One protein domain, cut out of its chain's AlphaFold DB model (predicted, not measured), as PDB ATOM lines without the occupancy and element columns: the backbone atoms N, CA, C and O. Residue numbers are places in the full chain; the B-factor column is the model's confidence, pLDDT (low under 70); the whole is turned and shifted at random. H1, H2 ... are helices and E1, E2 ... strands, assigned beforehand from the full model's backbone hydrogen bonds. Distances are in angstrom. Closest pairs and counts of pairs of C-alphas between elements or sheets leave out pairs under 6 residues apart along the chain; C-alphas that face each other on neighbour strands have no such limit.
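This is residues 104 to 187 and 231 to 246 of the 252 residues of an uncharacterized protein of Steinernema carpocapsae (UniProt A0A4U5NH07). Two helices, H1 and H3, lie side by side at one end of a loose arrangement, and two separate two-stranded ribbons, E1 with E4 and E2 with E3, lie toward the other, with the short helix H2 between the ribbons. E1 runs on beyond its pairing with E4, and residues 113 to 119, the hairpin tip at residues 142 to 147 and the last residues, 239 to 246, stick out. The printed part has 100 residues, with four named helices and four named strands in the order E1, H1, E2, E3, H2, H3, E4, H4; both sheets are antiparallel, and the class is mixed, helices and strands. The whole is loose, with a radius of gyration of the C-alphas of 17.2 A and spans of 53 by 38 by 23 A.

E1, residues 104 to 113, begins with C-alpha 104 at (160.606, 167.011, 153.468) and is 28.6 A long. H1, residues 123 to 136, is 19.8 A long from C-alpha 123 at (184.102, 155.514, 177.538). E2 is residues 140 to 143, E3 residues 146 to 149 and H2 residues 150 to 153. H3, residues 169 to 179, measures 15.8 A. E4, residues 231 to 236, measures 16.6 A. H4, residues 239 to 244, ends with C-alpha 244 at (151.683, 158.703, 159.641).

E1 and E4 are antiparallel neighbours at 147 degrees, with N 106 and O 233 within hydrogen-bond range at 2.9 A. H2 comes closest to E4 at the C-alphas of Phe 153 and Tyr 234, 5.2 A apart. E2 and E3 form a hairpin, antiparallel at 148 degrees, with N 141 and O 148 2.8 A apart. Both E2 and E3 are apart from E1 and from E4. H1 and H2 are close but not clearly touching; their closest C-alphas, those of Met 136 and Leu 150, are 7.8 A apart. H1 touches H3, closest at the C-alphas of Ser 123 and Asp 175, 4.5 A, with a shallow tilt of 23 degrees, opposite ways. H4 touches no helix. In H1 and H3 every O i to N i+4 pair is within hydrogen-bond range; in H4 1 of 2 is, and H2 is too short for such a pair.

The C-alphas farthest apart, those of Glu 182 and Pro 239, are 54.4 A apart. Residues 188 to 230 are not printed, and C-alphas 187 and 231 are 29.4 A apart across this cut, which lies in the link from H3 to E4. The link from H2 to H3, residues 154 to 168, is long. The mean pLDDT of the printed part is 83.5; residue 159 and residues 240 to 246 are under 70.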
ATOM      1  N   PHE A 104     160.601 166.602 152.071       75.94
ATOM      2  CA  PHE A 104     160.606 167.011 153.468       75.94
ATOM      3  C   PHE A 104     161.900 166.568 154.144       75.94
ATOM      4  O   PHE A 104     162.485 165.545 153.786       75.94
ATOM      5  N   THR A 105     162.348 167.362 155.110       80.81
ATOM      6  CA  THR A 105     163.593 167.142 155.841       80.81
ATOM      7  C   THR A 105     163.270 166.968 157.311       80.81
ATOM      8  O   THR A 105     162.699 167.880 157.909       80.81
ATOM      9  N   ASP A 106     163.637 165.832 157.888       83.00
ATOM     10  CA  ASP A 106     163.387 165.538 159.298       83.00
ATOM     11  C   ASP A 106     164.626 164.922 159.964       83.00
ATOM     12  O   ASP A 106     165.609 164.564 159.305       83.00
ATOM     13  N   ILE A 107     164.606 164.847 161.292       84.94
ATOM     14  CA  ILE A 107     165.689 164.311 162.111       84.94
ATOM     15  C   ILE A 107     165.126 163.198 162.979       84.94
ATOM     16  O   ILE A 107     164.356 163.447 163.905       84.94
ATOM     17  N   VAL A 108     165.588 161.974 162.744       86.44
ATOM     18  CA  VAL A 108     165.360 160.875 163.679       86.44
ATOM     19  C   VAL A 108     166.274 161.097 164.874       86.44
ATOM     20  O   VAL A 108     167.497 161.145 164.715       86.44
ATOM     21  N   ARG A 109     165.686 161.271 166.060       89.06
ATOM     22  CA  ARG A 109     166.417 161.486 167.312       89.06
ATOM     23  C   ARG A 109     166.157 160.339 168.270       89.06
ATOM     24  O   ARG A 109     165.008 160.079 168.617       89.06
ATOM     25  N   TYR A 110     167.225 159.700 168.722       91.00
ATOM     26  CA  TYR A 110     167.166 158.706 169.782       91.00
ATOM     27  C   TYR A 110     167.708 159.311 171.073       91.00
ATOM     28  O   TYR A 110     168.843 159.791 171.096       91.00
ATOM     29  N   TYR A 111     166.884 159.323 172.119       91.56
ATOM     30  CA  TYR A 111     167.244 159.848 173.434       91.56
ATOM     31  C   TYR A 111     167.762 158.708 174.303       91.56
ATOM     32  O   TYR A 111     167.043 157.748 174.568       91.56
ATOM     33  N   VAL A 112     169.003 158.835 174.757       91.56
ATOM     34  CA  VAL A 112     169.648 157.897 175.671       91.56
ATOM     35  C   VAL A 112     169.589 158.491 177.067       91.56
ATOM     36  O   VAL A 112     170.117 159.579 177.309       91.56
ATOM     37  N   VAL A 113     168.940 157.771 177.977       90.88
ATOM     38  CA  VAL A 113     168.825 158.119 179.395       90.88
ATOM     39  C   VAL A 113     169.151 156.866 180.196       90.88
ATOM     40  O   VAL A 113     168.583 155.810 179.925       90.88
ATOM     41  N   LYS A 114     170.075 156.973 181.152       84.31
ATOM     42  CA  LYS A 114     170.384 155.888 182.092       84.31
ATOM     43  C   LYS A 114     169.428 155.946 183.280       84.31
ATOM     44  O   LYS A 114     168.978 157.033 183.660       84.31
ATOM     45  N   ASP A 115     169.153 154.793 183.881       81.00
ATOM     46  CA  ASP A 115     168.385 154.718 185.122       81.00
ATOM     47  C   ASP A 115     169.010 155.641 186.185       81.00
ATOM     48  O   ASP A 115     170.227 155.806 186.257       81.00
ATOM     49  N   ASN A 116     168.167 156.314 186.972       82.88
ATOM     50  CA  ASN A 116     168.571 157.300 187.987       82.88
ATOM     51  C   ASN A 116     169.369 158.525 187.483       82.88
ATOM     52  O   ASN A 116     169.941 159.246 188.301       82.88
ATOM     53  N   TYR A 117     169.374 158.820 186.176       81.69
ATOM     54  CA  TYR A 117     170.098 159.964 185.592       81.69
ATOM     55  C   TYR A 117     171.599 159.976 185.919       81.69
ATOM     56  O   TYR A 117     172.193 161.034 186.161       81.69
ATOM     57  N   GLU A 118     172.207 158.795 185.939       88.19
ATOM     58  CA  GLU A 118     173.652 158.645 186.067       88.19
ATOM     59  C   GLU A 118     174.410 159.283 184.891       88.19
ATOM     60  O   GLU A 118     173.844 159.605 183.842       88.19
ATOM     61  N   ASN A 119     175.717 159.482 185.076       90.06
ATOM     62  CA  ASN A 119     176.567 160.044 184.037       90.06
ATOM     63  C   ASN A 119     176.672 159.090 182.836       90.06
ATOM     64  O   ASN A 119     177.052 157.935 182.986       90.06
ATOM     65  N   LEU A 120     176.388 159.601 181.639       91.50
ATOM     66  CA  LEU A 120     176.511 158.876 180.373       91.50
ATOM     67  C   LEU A 120     177.865 159.083 179.679       91.50
ATOM     68  O   LEU A 120     178.156 158.411 178.692       91.50
ATOM     69  N   LEU A 121     178.690 160.017 180.164       90.31
ATOM     70  CA  LEU A 121     180.019 160.294 179.608       90.31
ATOM     71  C   LEU A 121     181.069 159.321 180.155       90.31
ATOM     72  O   LEU A 121     182.058 159.714 180.771       90.31
ATOM     73  N   GLU A 122     180.818 158.037 179.932       91.12
ATOM     74  CA  GLU A 122     181.726 156.931 180.224       91.12
ATOM     75  C   GLU A 122     182.210 156.346 178.894       91.12
ATOM     76  O   GLU A 122     181.411 156.177 177.972       91.12
ATOM     77  N   SER A 123     183.506 156.036 178.782       91.38
ATOM     78  CA  SER A 123     184.102 155.514 177.538       91.38
ATOM     79  C   SER A 123     183.371 154.271 177.017       91.38
ATOM     80  O   SER A 123     182.990 154.233 175.850       91.38
ATOM     81  N   GLU A 124     183.048 153.313 177.894       91.69
ATOM     82  CA  GLU A 124     182.299 152.104 177.522       91.69
ATOM     83  C   GLU A 124     180.927 152.432 176.912       91.69
ATOM     84  O   GLU A 124     180.586 151.944 175.832       91.69
ATOM     85  N   THR A 125     180.172 153.323 177.561       92.31
ATOM     86  CA  THR A 125     178.860 153.772 177.079       92.31
ATOM     87  C   THR A 125     178.989 154.500 175.740       92.31
ATOM     88  O   THR A 125     178.262 154.200 174.796       92.31
ATOM     89  N   LEU A 126     179.937 155.431 175.605       93.75
ATOM     90  CA  LEU A 126     180.133 156.215 174.381       93.75
ATOM     91  C   LEU A 126     180.571 155.346 173.193       93.75
ATOM     92  O   LEU A 126     180.060 155.526 172.083       93.75
ATOM     93  N   ALA A 127     181.467 154.383 173.422       93.94
ATOM     94  CA  ALA A 127     181.898 153.417 172.417       93.94
ATOM     95  C   ALA A 127     180.740 152.510 171.976       93.94
ATOM     96  O   ALA A 127     180.523 152.321 170.775       93.94
ATOM     97  N   MET A 128     179.955 152.004 172.933       94.31
ATOM     98  CA  MET A 128     178.760 151.202 172.663       94.31
ATOM     99  C   MET A 128     177.742 151.983 171.825       94.31
ATOM    100  O   MET A 128     177.273 151.483 170.802       94.31
ATOM    101  N   LEU A 129     177.447 153.229 172.207       94.56
ATOM    102  CA  LEU A 129     176.525 154.090 171.469       94.56
ATOM    103  C   LEU A 129     177.030 154.364 170.052       94.56
ATOM    104  O   LEU A 129     176.252 154.288 169.103       94.56
ATOM    105  N   TYR A 130     178.324 154.640 169.874       94.31
ATOM    106  CA  TYR A 130     178.885 154.839 168.540       94.31
ATOM    107  C   TYR A 130     178.784 153.571 167.678       94.31
ATOM    108  O   TYR A 130     178.388 153.669 166.516       94.31
ATOM    109  N   ASN A 131     179.057 152.387 168.229       94.38
ATOM    110  CA  ASN A 131     178.881 151.124 167.506       94.38
ATOM    111  C   ASN A 131     177.417 150.899 167.110       94.38
ATOM    112  O   ASN A 131     177.142 150.630 165.942       94.38
ATOM    113  N   TYR A 132     176.480 151.142 168.028       93.12
ATOM    114  CA  TYR A 132     175.046 151.098 167.741       93.12
ATOM    115  C   TYR A 132     174.666 152.032 166.585       93.12
ATOM    116  O   TYR A 132     173.897 151.661 165.698       93.12
ATOM    117  N   THR A 133     175.256 153.232 166.523       92.81
ATOM    118  CA  THR A 133     174.988 154.144 165.402       92.81
ATOM    119  C   THR A 133     175.459 153.609 164.054       92.81
ATOM    120  O   THR A 133     174.836 153.930 163.046       92.81
ATOM    121  N   GLN A 134     176.524 152.803 164.017       91.19
ATOM    122  CA  GLN A 134     177.006 152.153 162.794       91.19
ATOM    123  C   GLN A 134     176.112 150.974 162.401       91.19
ATOM    124  O   GLN A 134     175.803 150.812 161.222       91.19
ATOM    125  N   GLU A 135     175.654 150.188 163.375       91.94
ATOM    126  CA  GLU A 135     174.705 149.094 163.145       91.94
ATOM    127  C   GLU A 135     173.376 149.612 162.587       91.94
ATOM    128  O   GLU A 135     172.858 149.054 161.618       91.94
ATOM    129  N   MET A 136     172.882 150.735 163.116       89.56
ATOM    130  CA  MET A 136     171.656 151.385 162.648       89.56
ATOM    131  C   MET A 136     171.709 151.740 161.152       89.56
ATOM    132  O   MET A 136     170.693 151.661 160.463       89.56
ATOM    133  N   MET A 137     172.889 152.067 160.609       87.62
ATOM    134  CA  MET A 137     173.044 152.372 159.177       87.62
ATOM    135  C   MET A 137     172.762 151.168 158.270       87.62
ATOM    136  O   MET A 137     172.418 151.352 157.104       87.62
ATOM    137  N   ASN A 138     172.889 149.948 158.799       89.25
ATOM    138  CA  ASN A 138     172.706 148.699 158.061       89.25
ATOM    139  C   ASN A 138     171.316 148.077 158.256       89.25
ATOM    140  O   ASN A 138     171.045 147.014 157.697       89.25
ATOM    141  N   VAL A 139     170.436 148.712 159.038       88.00
ATOM    142  CA  VAL A 139     169.091 148.195 159.307       88.00
ATOM    143  C   VAL A 139     168.252 148.189 158.029       88.00
ATOM    144  O   VAL A 139     168.205 149.163 157.271       88.00
ATOM    145  N   THR A 140     167.570 147.066 157.812       91.06
ATOM    146  CA  THR A 140     166.648 146.828 156.700       91.06
ATOM    147  C   THR A 140     165.231 146.622 157.220       91.06
ATOM    148  O   THR A 140     165.034 145.909 158.204       91.06
ATOM    149  N   LEU A 141     164.244 147.191 156.533       88.50
ATOM    150  CA  LEU A 141     162.823 147.015 156.815       88.50
ATOM    151  C   LEU A 141     162.103 146.485 155.576       88.50
ATOM    152  O   LEU A 141     162.067 147.156 154.547       88.50
ATOM    153  N   ASP A 142     161.462 145.327 155.693       89.94
ATOM    154  CA  ASP A 142     160.621 144.787 154.626       89.94
ATOM    155  C   ASP A 142     159.181 145.285 154.778       89.94
ATOM    156  O   ASP A 142     158.468 144.914 155.711       89.94
ATOM    157  N   LEU A 143     158.739 146.131 153.846       83.25
ATOM    158  CA  LEU A 143     157.385 146.679 153.820       83.25
ATOM    159  C   LEU A 143     156.820 146.623 152.399       83.25
ATOM    160  O   LEU A 143     157.426 147.125 151.453       83.25
ATOM    161  N   ASN A 144     155.629 146.034 152.244       84.25
ATOM    162  CA  ASN A 144     154.931 145.898 150.958       84.25
ATOM    163  C   ASN A 144     155.765 145.191 149.870       84.25
ATOM    164  O   ASN A 144     155.760 145.598 148.706       84.25
ATOM    165  N   GLY A 145     156.516 144.150 150.253       88.50
ATOM    166  CA  GLY A 145     157.371 143.384 149.336       88.50
ATOM    167  C   GLY A 145     158.604 144.146 148.837       88.50
ATOM    168  O   GLY A 145     159.265 143.689 147.908       88.50
ATOM    169  N   LYS A 146     158.910 145.305 149.433       87.69
ATOM    170  CA  LYS A 146     160.133 146.068 149.189       87.69
ATOM    171  C   LYS A 146     160.967 146.123 150.461       87.69
ATOM    172  O   LYS A 146     160.448 146.449 151.526       87.69
ATOM    173  N   THR A 147     162.256 145.851 150.314       90.12
ATOM    174  CA  THR A 147     163.246 146.052 151.369       90.12
ATOM    175  C   THR A 147     163.729 147.490 151.324       90.12
ATOM    176  O   THR A 147     164.304 147.925 150.327       90.12
ATOM    177  N   TRP A 148     163.503 148.212 152.411       87.81
ATOM    178  CA  TRP A 148     163.948 149.580 152.618       87.81
ATOM    179  C   TRP A 148     165.170 149.605 153.525       87.81
ATOM    180  O   TRP A 148     165.257 148.839 154.485       87.81
ATOM    181  N   ARG A 149     166.106 150.504 153.243       89.25
ATOM    182  CA  ARG A 149     167.298 150.749 154.061       89.25
ATOM    183  C   ARG A 149     167.328 152.191 154.520       89.25
ATOM    184  O   ARG A 149     166.760 153.073 153.879       89.25
ATOM    185  N   LEU A 150     168.087 152.463 155.580       86.06
ATOM    186  CA  LEU A 150     168.365 153.848 155.965       86.06
ATOM    187  C   LEU A 150     169.055 154.629 154.823       86.06
ATOM    188  O   LEU A 150     168.849 155.834 154.692       86.06
ATOM    189  N   GLU A 151     169.785 153.930 153.941       87.00
ATOM    190  CA  GLU A 151     170.387 154.472 152.710       87.00
ATOM    191  C   GLU A 151     169.416 155.097 151.706       87.00
ATOM    192  O   GLU A 151     169.828 155.958 150.911       87.00
ATOM    193  N   ASP A 152     168.146 154.710 151.765       84.06
ATOM    194  CA  ASP A 152     167.106 155.228 150.881       84.06
ATOM    195  C   ASP A 152     166.546 156.563 151.382       84.06
ATOM    196  O   ASP A 152     166.114 157.389 150.579       84.06
ATOM    197  N   PHE A 153     166.598 156.795 152.698       85.19
ATOM    198  CA  PHE A 153     165.998 157.966 153.334       85.19
ATOM    199  C   PHE A 153     167.020 158.984 153.816       85.19
ATOM    200  O   PHE A 153     166.665 160.132 154.018       85.19
ATOM    201  N   CYS A 154     168.274 158.623 154.067       85.12
ATOM    202  CA  CYS A 154     169.197 159.563 154.692       85.12
ATOM    203  C   CYS A 154     169.516 160.786 153.816       85.12
ATOM    204  O   CYS A 154     169.513 160.737 152.579       85.12
ATOM    205  N   ARG A 155     169.923 161.880 154.468       82.00
ATOM    206  CA  ARG A 155     170.605 162.972 153.773       82.00
ATOM    207  C   ARG A 155     171.996 162.537 153.315       82.00
ATOM    208  O   ARG A 155     172.830 162.149 154.128       82.00
ATOM    209  N   LYS A 156     172.250 162.688 152.017       80.69
ATOM    210  CA  LYS A 156     173.577 162.582 151.400       80.69
ATOM    211  C   LYS A 156     174.125 163.993 151.206       80.69
ATOM    212  O   LYS A 156     173.408 164.861 150.702       80.69
ATOM    213  N   ASP A 157     175.346 164.239 151.668       70.25
ATOM    214  CA  ASP A 157     175.987 165.545 151.549       70.25
ATOM    215  C   ASP A 157     176.726 165.615 150.196       70.25
ATOM    216  O   ASP A 157     177.600 164.802 149.907       70.25
ATOM    217  N   GLY A 158     176.366 166.575 149.337       71.88
ATOM    218  CA  GLY A 158     177.013 166.762 148.031       71.88
ATOM    219  C   GLY A 158     176.873 165.558 147.088       71.88
ATOM    220  O   GLY A 158     175.760 165.113 146.813       71.88
ATOM    221  N   ASP A 159     178.008 165.058 146.591       69.19
ATOM    222  CA  ASP A 159     178.103 163.932 145.645       69.19
ATOM    223  C   ASP A 159     178.223 162.556 146.332       69.19
ATOM    224  O   ASP A 159     178.476 161.537 145.673       69.19
ATOM    225  N   ASP A 160     178.051 162.494 147.655       73.62
ATOM    226  CA  ASP A 160     178.161 161.244 148.397       73.62
ATOM    227  C   ASP A 160     177.092 160.234 147.948       73.62
ATOM    228  O   ASP A 160     175.882 160.458 148.015       73.62
ATOM    229  N   LYS A 161     177.546 159.053 147.511       77.50
ATOM    230  CA  LYS A 161     176.651 157.960 147.085       77.50
ATOM    231  C   LYS A 161     175.991 157.235 148.261       77.50
ATOM    232  O   LYS A 161     174.981 156.561 148.068       77.50
ATOM    233  N   LYS A 162     176.561 157.361 149.460       83.12
ATOM    234  CA  LYS A 162     176.145 156.669 150.686       83.12
ATOM    235  C   LYS A 162     175.850 157.669 151.792       83.12
ATOM    236  O   LYS A 162     176.380 158.774 151.783       83.12
ATOM    237  N   CYS A 163     175.022 157.270 152.749       84.44
ATOM    238  CA  CYS A 163     174.842 158.062 153.959       84.44
ATOM    239  C   CYS A 163     176.144 158.166 154.736       84.44
ATOM    240  O   CYS A 163     176.917 157.207 154.797       84.44
ATOM    241  N   ASN A 164     176.314 159.284 155.428       84.12
ATOM    242  CA  ASN A 164     177.351 159.423 156.431       84.12
ATOM    243  C   ASN A 164     176.740 159.428 157.840       84.12
ATOM    244  O   ASN A 164     175.578 159.771 158.047       84.12
ATOM    245  N   ASN A 165     177.551 159.036 158.819       85.31
ATOM    246  CA  ASN A 165     177.199 159.075 160.237       85.31
ATOM    247  C   ASN A 165     177.901 160.253 160.947       85.31
ATOM    248  O   ASN A 165     178.217 160.201 162.135       85.31
ATOM    249  N   ASN A 166     178.194 161.331 160.206       83.38
ATOM    250  CA  ASN A 166     179.037 162.445 160.667       83.38
ATOM    251  C   ASN A 166     178.450 163.185 161.875       83.38
ATOM    252  O   ASN A 166     179.186 163.758 162.693       83.38
ATOM    253  N   LEU A 167     177.123 163.147 162.001       82.69
ATOM    254  CA  LEU A 167     176.412 163.690 163.147       82.69
ATOM    255  C   LEU A 167     176.796 163.009 164.451       82.69
ATOM    256  O   LEU A 167     176.907 163.712 165.443       82.69
ATOM    257  N   ASN A 168     177.072 161.704 164.449       89.75
ATOM    258  CA  ASN A 168     177.321 160.930 165.668       89.75
ATOM    259  C   ASN A 168     178.815 160.650 165.910       89.75
ATOM    260  O   ASN A 168     179.185 160.099 166.942       89.75
ATOM    261  N   VAL A 169     179.707 161.101 165.015       89.00
ATOM    262  CA  VAL A 169     181.175 160.985 165.164       89.00
ATOM    263  C   VAL A 169     181.706 161.667 166.433       89.00
ATOM    264  O   VAL A 169     182.771 161.303 166.924       89.00
ATOM    265  N   TRP A 170     180.973 162.627 167.010       88.62
ATOM    266  CA  TRP A 170     181.370 163.232 168.286       88.62
ATOM    267  C   TRP A 170     181.442 162.194 169.420       88.62
ATOM    268  O   TRP A 170     182.329 162.316 170.255       88.62
ATOM    269  N   LEU A 171     180.607 161.143 169.402       91.75
ATOM    270  CA  LEU A 171     180.644 160.053 170.388       91.75
ATOM    271  C   LEU A 171     181.996 159.341 170.377       91.75
ATOM    272  O   LEU A 171     182.583 159.115 171.427       91.75
ATOM    273  N   LYS A 172     182.536 159.073 169.182       90.62
ATOM    274  CA  LYS A 172     183.862 158.465 169.006       90.62
ATOM    275  C   LYS A 172     184.980 159.350 169.559       90.62
ATOM    276  O   LYS A 172     185.952 158.854 170.114       90.62
ATOM    277  N   HIS A 173     184.878 160.664 169.379       89.19
ATOM    278  CA  HIS A 173     185.875 161.581 169.928       89.19
ATOM    279  C   HIS A 173     185.728 161.753 171.443       89.19
ATOM    280  O   HIS A 173     186.736 161.867 172.137       89.19
ATOM    281  N   ALA A 174     184.495 161.761 171.952       89.50
ATOM    282  CA  ALA A 174     184.216 161.825 173.378       89.50
ATOM    283  C   ALA A 174     184.707 160.555 174.087       89.50
ATOM    284  O   ALA A 174     185.326 160.663 175.137       89.50
ATOM    285  N   ASP A 175     184.525 159.378 173.487       91.31
ATOM    286  CA  ASP A 175     185.076 158.113 173.985       91.31
ATOM    287  C   ASP A 175     186.586 158.228 174.269       91.31
ATOM    288  O   ASP A 175     187.026 158.000 175.393       91.31
ATOM    289  N   ILE A 176     187.369 158.729 173.307       88.06
ATOM    290  CA  ILE A 176     188.818 158.947 173.477       88.06
ATOM    291  C   ILE A 176     189.130 159.908 174.639       88.06
ATOM    292  O   ILE A 176     190.109 159.703 175.354       88.06
ATOM    293  N   LEU A 177     188.314 160.950 174.836       88.06
ATOM    294  CA  LEU A 177     188.492 161.919 175.924       88.06
ATOM    295  C   LEU A 177     188.234 161.288 177.305       88.06
ATOM    296  O   LEU A 177     188.912 161.629 178.274       88.06
ATOM    297  N   PHE A 178     187.252 160.389 177.399       88.06
ATOM    298  CA  PHE A 178     186.812 159.776 178.657       88.06
ATOM    299  C   PHE A 178     187.437 158.408 178.947       88.06
ATOM    300  O   PHE A 178     187.172 157.851 180.012       88.06
ATOM    301  N   ARG A 179     188.263 157.871 178.044       86.44
ATOM    302  CA  ARG A 179     188.920 156.570 178.219       86.44
ATOM    303  C   ARG A 179     190.024 156.598 179.271       86.44
ATOM    304  O   ARG A 179     190.056 155.739 180.144       86.44
ATOM    305  N   ASP A 180     190.892 157.604 179.202       80.62
ATOM    306  CA  ASP A 180     192.102 157.701 180.019       80.62
ATOM    307  C   ASP A 180     192.210 159.099 180.654       80.62
ATOM    308  O   ASP A 180     191.799 160.099 180.059       80.62
ATOM    309  N   ALA A 181     192.811 159.206 181.846       70.50
ATOM    310  CA  ALA A 181     193.011 160.498 182.519       70.50
ATOM    311  C   ALA A 181     193.874 161.478 181.694       70.50
ATOM    312  O   ALA A 181     193.711 162.693 181.797       70.50
ATOM    313  N   GLU A 182     194.754 160.956 180.833       70.12
ATOM    314  CA  GLU A 182     195.553 161.741 179.884       70.12
ATOM    315  C   GLU A 182     194.710 162.318 178.735       70.12
ATOM    316  O   GLU A 182     195.005 163.408 178.241       70.12
ATOM    317  N   GLY A 183     193.629 161.632 178.344       70.31
ATOM    318  CA  GLY A 183     192.724 162.060 177.275       70.31
ATOM    319  C   GLY A 183     192.020 163.378 177.591       70.31
ATOM    320  O   GLY A 183     191.873 164.219 176.704       70.31
ATOM    321  N   ARG A 184     191.682 163.608 178.867       70.44
ATOM    322  CA  ARG A 184     191.085 164.867 179.347       70.44
ATOM    323  C   ARG A 184     192.020 166.068 179.236       70.44
ATOM    324  O   ARG A 184     191.549 167.184 179.061       70.44
ATOM    325  N   ASN A 185     193.330 165.841 179.299       71.81
ATOM    326  CA  ASN A 185     194.337 166.900 179.222       71.81
ATOM    327  C   ASN A 185     194.837 167.139 177.788       71.81
ATOM    328  O   ASN A 185     195.793 167.888 177.586       71.81
ATOM    329  N   ASN A 186     194.224 166.503 176.784       77.12
ATOM    330  CA  ASN A 186     194.638 166.666 175.400       77.12
ATOM    331  C   ASN A 186     194.275 168.075 174.893       77.12
ATOM    332  O   ASN A 186     193.097 168.388 174.735       77.12
ATOM    333  N   PRO A 187     195.252 168.932 174.544       76.31
ATOM    334  CA  PRO A 187     194.952 170.286 174.094       76.31
ATOM    335  C   PRO A 187     194.192 170.313 172.760       76.31
ATOM    336  O   PRO A 187     193.514 171.297 172.475       76.31
ATOM    337  N   TRP A 231     169.963 161.163 163.110       89.25
ATOM    338  CA  TRP A 231     170.077 160.862 161.682       89.25
ATOM    339  C   TRP A 231     169.172 161.798 160.887       89.25
ATOM    340  O   TRP A 231     167.980 161.912 161.170       89.25
ATOM    341  N   PHE A 232     169.734 162.477 159.888       86.44
ATOM    342  CA  PHE A 232     168.946 163.283 158.960       86.44
ATOM    343  C   PHE A 232     168.270 162.384 157.937       86.44
ATOM    344  O   PHE A 232     168.954 161.615 157.257       86.44
ATOM    345  N   ILE A 233     166.959 162.539 157.788       87.19
ATOM    346  CA  ILE A 233     166.162 161.830 156.794       87.19
ATOM    347  C   ILE A 233     165.456 162.799 155.846       87.19
ATOM    348  O   ILE A 233     165.088 163.923 156.192       87.19
ATOM    349  N   TYR A 234     165.269 162.315 154.632       84.06
ATOM    350  CA  TYR A 234     164.608 162.926 153.508       84.06
ATOM    351  C   TYR A 234     163.585 161.951 152.962       84.06
ATOM    352  O   TYR A 234     163.892 160.807 152.632       84.06
ATOM    353  N   PHE A 235     162.356 162.424 152.847       80.19
ATOM    354  CA  PHE A 235     161.279 161.651 152.262       80.19
ATOM    355  C   PHE A 235     160.321 162.578 151.524       80.19
ATOM    356  O   PHE A 235     160.241 163.784 151.777       80.19
ATOM    357  N   GLU A 236     159.603 162.009 150.568       80.00
ATOM    358  CA  GLU A 236     158.611 162.739 149.797       80.00
ATOM    359  C   GLU A 236     157.370 162.991 150.651       80.00
ATOM    360  O   GLU A 236     156.827 162.075 151.274       80.00
ATOM    361  N   LYS A 237     156.878 164.232 150.656       72.31
ATOM    362  CA  LYS A 237     155.634 164.569 151.349       72.31
ATOM    363  C   LYS A 237     154.430 164.099 150.531       72.31
ATOM    364  O   LYS A 237     153.810 164.874 149.799       72.31
ATOM    365  N   THR A 238     154.100 162.822 150.661       73.50
ATOM    366  CA  THR A 238     152.878 162.235 150.101       73.50
ATOM    367  C   THR A 238     151.679 162.496 151.028       73.50
ATOM    368  O   THR A 238     151.868 162.718 152.228       73.50
ATOM    369  N   PRO A 239     150.430 162.452 150.531       70.25
ATOM    370  CA  PRO A 239     149.241 162.532 151.387       70.25
ATOM    371  C   PRO A 239     149.229 161.476 152.508       70.25
ATOM    372  O   PRO A 239     148.778 161.752 153.616       70.25
ATOM    373  N   GLU A 240     149.791 160.296 152.238       68.25
ATOM    374  CA  GLU A 240     149.938 159.189 153.192       68.25
ATOM    375  C   GLU A 240     150.953 159.503 154.301       68.25
ATOM    376  O   GLU A 240     150.697 159.200 155.466       68.25
ATOM    377  N   SER A 241     152.063 160.185 153.981       63.72
ATOM    378  CA  SER A 241     153.050 160.615 154.988       63.72
ATOM    379  C   SER A 241     152.425 161.520 156.057       63.72
ATOM    380  O   SER A 241     152.718 161.381 157.241       63.72
ATOM    381  N   GLY A 242     151.481 162.388 155.671       61.44
ATOM    382  CA  GLY A 242     150.752 163.250 156.603       61.44
ATOM    383  C   GLY A 242     149.852 162.482 157.577       61.44
ATOM    384  O   GLY A 242     149.626 162.953 158.690       61.44
ATOM    385  N   ALA A 243     149.376 161.294 157.193       62.03
ATOM    386  CA  ALA A 243     148.599 160.424 158.074       62.03
ATOM    387  C   ALA A 243     149.485 159.687 159.094       62.03
ATOM    388  O   ALA A 243     149.047 159.462 160.223       62.03
ATOM    389  N   ALA A 244     150.735 159.364 158.740       61.19
ATOM    390  CA  ALA A 244     151.683 158.703 159.641       61.19
ATOM    391  C   ALA A 244     152.053 159.578 160.856       61.19
ATOM    392  O   ALA A 244     152.133 159.071 161.970       61.19
ATOM    393  N   TYR A 245     152.170 160.899 160.681       54.19
ATOM    394  CA  TYR A 245     152.400 161.845 161.788       54.19
ATOM    395  C   TYR A 245     151.201 162.008 162.741       54.19
ATOM    396  O   TYR A 245     151.343 162.602 163.807       54.19
ATOM    397  N   MET A 246     150.019 161.492 162.381       53.31
ATOM    398  CA  MET A 246     148.841 161.460 163.260       53.31
ATOM    399  C   MET A 246     148.702 160.144 164.044       53.31
ATOM    400  O   MET A 246     147.768 160.003 164.837       53.31
TER     401      MET A 246